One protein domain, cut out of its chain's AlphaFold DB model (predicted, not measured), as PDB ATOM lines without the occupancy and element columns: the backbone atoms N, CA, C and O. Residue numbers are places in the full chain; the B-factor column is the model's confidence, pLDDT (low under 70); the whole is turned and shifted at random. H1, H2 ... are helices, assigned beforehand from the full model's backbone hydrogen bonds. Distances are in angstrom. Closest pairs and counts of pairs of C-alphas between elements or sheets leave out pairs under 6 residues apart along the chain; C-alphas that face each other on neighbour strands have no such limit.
ATOM      1  N   ALA A 615     -32.144 -20.038 -27.902       89.12
ATOM      2  CA  ALA A 615     -31.424 -18.776 -27.682       89.12
ATOM      3  C   ALA A 615     -32.126 -17.813 -26.694       89.12
ATOM      4  O   ALA A 615     -31.589 -16.753 -26.374       89.12
ATOM      5  N   CYS A 616     -33.335 -18.158 -26.246       91.12
ATOM      6  CA  CYS A 616     -34.126 -17.446 -25.245       91.12
ATOM      7  C   CYS A 616     -35.093 -18.426 -24.562       91.12
ATOM      8  O   CYS A 616     -35.404 -19.475 -25.132       91.12
ATOM      9  N   ASP A 617     -35.579 -18.078 -23.370       90.19
ATOM     10  CA  ASP A 617     -36.573 -18.885 -22.657       90.19
ATOM     11  C   ASP A 617     -37.897 -18.950 -23.439       90.19
ATOM     12  O   ASP A 617     -38.394 -17.936 -23.939       90.19
ATOM     13  N   LEU A 618     -38.486 -20.144 -23.531       90.31
ATOM     14  CA  LEU A 618     -39.797 -20.355 -24.146       90.31
ATOM     15  C   LEU A 618     -40.905 -20.208 -23.093       90.31
ATOM     16  O   LEU A 618     -40.893 -20.873 -22.059       90.31
ATOM     17  N   GLU A 619     -41.871 -19.337 -23.370       91.06
ATOM     18  CA  GLU A 619     -42.988 -19.012 -22.486       91.06
ATOM     19  C   GLU A 619     -44.064 -20.102 -22.541       91.06
ATOM     20  O   GLU A 619     -44.990 -20.050 -23.347       91.06
ATOM     21  N   THR A 620     -43.921 -21.109 -21.681       87.94
ATOM     22  CA  THR A 620     -44.791 -22.294 -21.630       87.94
ATOM     23  C   THR A 620     -45.868 -22.233 -20.541       87.94
ATOM     24  O   THR A 620     -46.507 -23.241 -20.235       87.94
ATOM     25  N   ARG A 621     -46.103 -21.076 -19.906       87.06
ATOM     26  CA  ARG A 621     -47.104 -20.977 -18.832       87.06
ATOM     27  C   ARG A 621     -48.520 -20.954 -19.409       87.06
ATOM     28  O   ARG A 621     -48.894 -20.022 -20.117       87.06
ATOM     29  N   PHE A 622     -49.335 -21.930 -19.005       80.94
ATOM     30  CA  PHE A 622     -50.753 -22.102 -19.374       80.94
ATOM     31  C   PHE A 622     -51.577 -20.801 -19.338       80.94
ATOM     32  O   PHE A 622     -52.371 -20.534 -20.239       80.94
ATOM     33  N   SER A 623     -51.366 -19.958 -18.320       83.94
ATOM     34  CA  SER A 623     -52.050 -18.667 -18.174       83.94
ATOM     35  C   SER A 623     -51.682 -17.640 -19.247       83.94
ATOM     36  O   SER A 623     -52.518 -16.807 -19.581       83.94
ATOM     37  N   VAL A 624     -50.466 -17.695 -19.799       88.12
ATOM     38  CA  VAL A 624     -50.000 -16.814 -20.880       88.12
ATOM     39  C   VAL A 624     -50.438 -17.376 -22.232       88.12
ATOM     40  O   VAL A 624     -51.112 -16.674 -22.982       88.12
ATOM     41  N   ILE A 625     -50.163 -18.665 -22.484       90.75
ATOM     42  CA  ILE A 625     -50.541 -19.403 -23.706       90.75
ATOM     43  C   ILE A 625     -52.017 -19.194 -24.073       90.75
ATOM     44  O   ILE A 625     -52.345 -18.942 -25.231       90.75
ATOM     45  N   ARG A 626     -52.923 -19.311 -23.096       86.56
ATOM     46  CA  ARG A 626     -54.376 -19.305 -23.346       86.56
ATOM     47  C   ARG A 626     -55.007 -17.911 -23.341       86.56
ATOM     48  O   ARG A 626     -56.191 -17.798 -23.639       86.56
ATOM     49  N   THR A 627     -54.250 -16.860 -23.017       88.56
ATOM     50  CA  THR A 627     -54.756 -15.470 -22.968       88.56
ATOM     51  C   THR A 627     -54.034 -14.510 -23.914       88.56
ATOM     52  O   THR A 627     -54.514 -13.396 -24.126       88.56
ATOM     53  N   SER A 628     -52.900 -14.915 -24.493       90.38
ATOM     54  CA  SER A 628     -52.036 -14.048 -25.297       90.38
ATOM     55  C   SER A 628     -51.138 -14.838 -26.253       90.38
ATOM     56  O   SER A 628     -50.919 -16.035 -26.088       90.38
ATOM     57  N   GLU A 629     -50.599 -14.145 -27.253       90.25
ATOM     58  CA  GLU A 629     -49.549 -14.667 -28.130       90.25
ATOM     59  C   GLU A 629     -48.274 -14.979 -27.321       90.25
ATOM     60  O   GLU A 629     -47.886 -14.215 -26.436       90.25
ATOM     61  N   SER A 630     -47.617 -16.105 -27.612       93.38
ATOM     62  CA  SER A 630     -46.434 -16.585 -26.883       93.38
ATOM     63  C   SER A 630     -45.323 -16.992 -27.850       93.38
ATOM     64  O   SER A 630     -45.587 -17.492 -28.945       93.38
ATOM     65  N   ASN A 631     -44.058 -16.823 -27.450       93.31
ATOM     66  CA  ASN A 631     -42.930 -17.166 -28.323       93.31
ATOM     67  C   ASN A 631     -42.843 -18.676 -28.619       93.31
ATOM     68  O   ASN A 631     -42.394 -19.038 -29.705       93.31
ATOM     69  N   VAL A 632     -43.330 -19.546 -27.723       92.38
ATOM     70  CA  VAL A 632     -43.457 -20.989 -27.992       92.38
ATOM     71  C   VAL A 632     -44.527 -21.284 -29.046       92.38
ATOM     72  O   VAL A 632     -44.274 -22.077 -29.951       92.38
ATOM     73  N   GLY A 633     -45.678 -20.602 -28.995       93.06
ATOM     74  CA  GLY A 633     -46.732 -20.739 -30.002       93.06
ATOM     75  C   GLY A 633     -46.272 -20.259 -31.377       93.06
ATOM     76  O   GLY A 633     -46.455 -20.965 -32.365       93.06
ATOM     77  N   ASN A 634     -45.583 -19.117 -31.434       92.38
ATOM     78  CA  ASN A 634     -45.023 -18.586 -32.678       92.38
ATOM     79  C   ASN A 634     -43.956 -19.522 -33.263       92.38
ATOM     80  O   ASN A 634     -43.996 -19.830 -34.452       92.38
ATOM     81  N   TRP A 635     -43.047 -20.032 -32.425       91.50
ATOM     82  CA  TRP A 635     -42.030 -21.004 -32.832       91.50
ATOM     83  C   TRP A 635     -42.645 -22.298 -33.386       91.50
ATOM     84  O   TRP A 635     -42.189 -22.795 -34.418       91.50
ATOM     85  N   LEU A 636     -43.708 -22.814 -32.757       91.94
ATOM     86  CA  LEU A 636     -44.403 -24.005 -33.243       91.94
ATOM     87  C   LEU A 636     -45.158 -23.728 -34.554       91.94
ATOM     88  O   LEU A 636     -45.067 -24.530 -35.482       91.94
ATOM     89  N   CYS A 637     -45.821 -22.574 -34.682       93.81
ATOM     90  CA  CYS A 637     -46.471 -22.136 -35.921       93.81
ATOM     91  C   CYS A 637     -45.482 -21.993 -37.088       93.81
ATOM     92  O   CYS A 637     -45.762 -22.484 -38.180       93.81
ATOM     93  N   ASP A 638     -44.319 -21.368 -36.888       93.62
ATOM     94  CA  ASP A 638     -43.304 -21.249 -37.942       93.62
ATOM     95  C   ASP A 638     -42.692 -22.609 -38.315       93.62
ATOM     96  O   ASP A 638     -42.415 -22.860 -39.492       93.62
ATOM     97  N   LEU A 639     -42.548 -23.528 -37.353       92.00
ATOM     98  CA  LEU A 639     -42.139 -24.907 -37.629       92.00
ATOM     99  C   LEU A 639     -43.212 -25.651 -38.445       92.00
ATOM    100  O   LEU A 639     -42.878 -26.258 -39.462       92.00
ATOM    101  N   MET A 640     -44.497 -25.535 -38.085       94.31
ATOM    102  CA  MET A 640     -45.619 -26.078 -38.866       94.31
ATOM    103  C   MET A 640     -45.630 -25.529 -40.301       94.31
ATOM    104  O   MET A 640     -45.717 -26.306 -41.252       94.31
ATOM    105  N   ARG A 641     -45.470 -24.208 -40.485       96.69
ATOM    106  CA  ARG A 641     -45.372 -23.575 -41.816       96.69
ATOM    107  C   ARG A 641     -44.210 -24.137 -42.625       96.69
ATOM    108  O   ARG A 641     -44.391 -24.453 -43.799       96.69
ATOM    109  N   ARG A 642     -43.034 -24.295 -42.010       95.19
ATOM    110  CA  ARG A 642     -41.826 -24.788 -42.685       95.19
ATOM    111  C   ARG A 642     -41.949 -26.250 -43.112       95.19
ATOM    112  O   ARG A 642     -41.705 -26.550 -44.279       95.19
ATOM    113  N   GLU A 643     -42.334 -27.143 -42.201       95.31
ATOM    114  CA  GLU A 643     -42.389 -28.585 -42.484       95.31
ATOM    115  C   GLU A 643     -43.552 -28.942 -43.424       95.31
ATOM    116  O   GLU A 643     -43.366 -29.696 -44.380       95.31
ATOM    117  N   CYS A 644     -44.735 -28.346 -43.227       94.75
ATOM    118  CA  CYS A 644     -45.889 -28.554 -44.109       94.75
ATOM    119  C   CYS A 644     -45.838 -27.714 -45.399       94.75
ATOM    120  O   CYS A 644     -46.674 -27.917 -46.279       94.75
ATOM    121  N   ARG A 645     -44.871 -26.792 -45.528       94.94
ATOM    122  CA  ARG A 645     -44.744 -25.811 -46.627       94.94
ATOM    123  C   ARG A 645     -46.006 -24.959 -46.826       94.94
ATOM    124  O   ARG A 645     -46.420 -24.715 -47.956       94.94
ATOM    125  N   ALA A 646     -46.619 -24.539 -45.723       96.12
ATOM    126  CA  ALA A 646     -47.868 -23.787 -45.707       96.12
ATOM    127  C   ALA A 646     -47.623 -22.279 -45.541       96.12
ATOM    128  O   ALA A 646     -46.867 -21.858 -44.663       96.12
ATOM    129  N   ASP A 647     -48.314 -21.455 -46.335       96.38
ATOM    130  CA  ASP A 647     -48.216 -19.990 -46.254       96.38
ATOM    131  C   ASP A 647     -48.653 -19.449 -44.882       96.38
ATOM    132  O   ASP A 647     -48.059 -18.498 -44.363       96.38
ATOM    133  N   ILE A 648     -49.646 -20.099 -44.268       95.50
ATOM    134  CA  ILE A 648     -50.222 -19.791 -42.955       95.50
ATOM    135  C   ILE A 648     -50.281 -21.088 -42.137       95.50
ATOM    136  O   ILE A 648     -50.688 -22.124 -42.659       95.50
ATOM    137  N   ALA A 649     -49.934 -21.022 -40.850       93.56
ATOM    138  CA  ALA A 649     -50.342 -22.018 -39.859       93.56
ATOM    139  C   ALA A 649     -51.256 -21.353 -38.830       93.56
ATOM    140  O   ALA A 649     -51.102 -20.171 -38.523       93.56
ATOM    141  N   ILE A 650     -52.204 -22.127 -38.309       89.75
ATOM    142  CA  ILE A 650     -53.088 -21.736 -37.214       89.75
ATOM    143  C   ILE A 650     -52.971 -22.834 -36.163       89.75
ATOM    144  O   ILE A 650     -53.123 -24.014 -36.482       89.75
ATOM    145  N   LEU A 651     -52.689 -22.439 -34.926       86.31
ATOM    146  CA  LEU A 651     -52.538 -23.331 -33.786       86.31
ATOM    147  C   LEU A 651     -53.553 -22.927 -32.721       86.31
ATOM    148  O   LEU A 651     -53.630 -21.763 -32.334       86.31
ATOM    149  N   ASN A 652     -54.343 -23.889 -32.255       85.06
ATOM    150  CA  ASN A 652     -55.227 -23.678 -31.120       85.06
ATOM    151  C   ASN A 652     -54.373 -23.637 -29.842       85.06
ATOM    152  O   ASN A 652     -53.728 -24.633 -29.517       85.06
ATOM    153  N   SER A 653     -54.401 -22.532 -29.091       77.62
ATOM    154  CA  SER A 653     -53.739 -22.428 -27.776       77.62
ATOM    155  C   SER A 653     -54.311 -23.396 -26.730       77.62
ATOM    156  O   SER A 653     -53.741 -23.566 -25.657       77.62
ATOM    157  N   GLY A 654     -55.419 -24.067 -27.052       68.56
ATOM    158  CA  GLY A 654     -55.927 -25.226 -26.334       68.56
ATOM    159  C   GLY A 654     -55.003 -26.451 -26.351       68.56
ATOM    160  O   GLY A 654     -55.063 -27.227 -25.400       68.56
ATOM    161  N   ALA A 655     -54.168 -26.590 -27.390       65.31
ATOM    162  CA  ALA A 655     -53.257 -27.714 -27.652       65.31
ATOM    163  C   ALA A 655     -51.772 -27.396 -27.340       65.31
ATOM    164  O   ALA A 655     -50.874 -28.100 -27.808       65.31
ATOM    165  N   LEU A 656     -51.538 -26.327 -26.571       69.00
ATOM    166  CA  LEU A 656     -50.268 -25.911 -25.967       69.00
ATOM    167  C   LEU A 656     -50.397 -25.946 -24.433       69.00
ATOM    168  O   LEU A 656     -49.383 -26.293 -23.793       69.00
TER     169      LEU A 656
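What this domain is: This is residues 615 to 656 of the 656 residues of the protein "5'-nucleotidase, C-terminal domain-containing protein" of Toxoplasma gondii CAST (UniProt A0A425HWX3). One helix, H2, makes most of the long axis, and the last stretch, residues 645 to 656, folds back beside it toward the end where it began. The one-turn helix H1 lies beyond that beginning, and residues 615 to 621 run in to H1 from one side. The printed part has 42 residues with two named helices, H1 then H2, and no named strand. The class is all helix, though under half of the residues, 18 of 42, are in named elements. The whole is only just compact, close to loose, with a radius of gyration of the C-alphas of 10.6 A, and its outline is flat, spanning 30 by 25 by 12 A.

Where its parts are: H2, residues 631 to 644, is 19.7 A long from its first C-alpha at (-42.930, -17.166, -28.323) to its last at (-45.889, -28.554, -44.109). H1 is residues 622 to 625, with C-alpha 622 at (-50.753, -22.102, -19.374), and measures 5.1 A from first to last C-alpha.

How they stand to each other: H2 and H1 are close but not clearly touching, with 1 pair of C-alphas within 8 A. Their closest C-alphas, those of Gly 633 and Ile 625, are 7.5 A apart. Their centres are 17.4 A apart. A tight link of 5 residues joins H1 to H2. In H2 every O i to N i+4 pair is within hydrogen-bond range; H1 is too short for such a pair, and its 1 pair of O i and N i+3 is not within range.

The domain as a whole: The two C-alphas farthest apart, those of Ser 623 and Arg 645, are 30.2 A apart. Residues 645 to 656 hold no named element, and residue 656 is the chain's last. The printed part has no cut. The mean pLDDT of the printed part is 89.2, and the model's confidence is under 70 at residues 654 to 656.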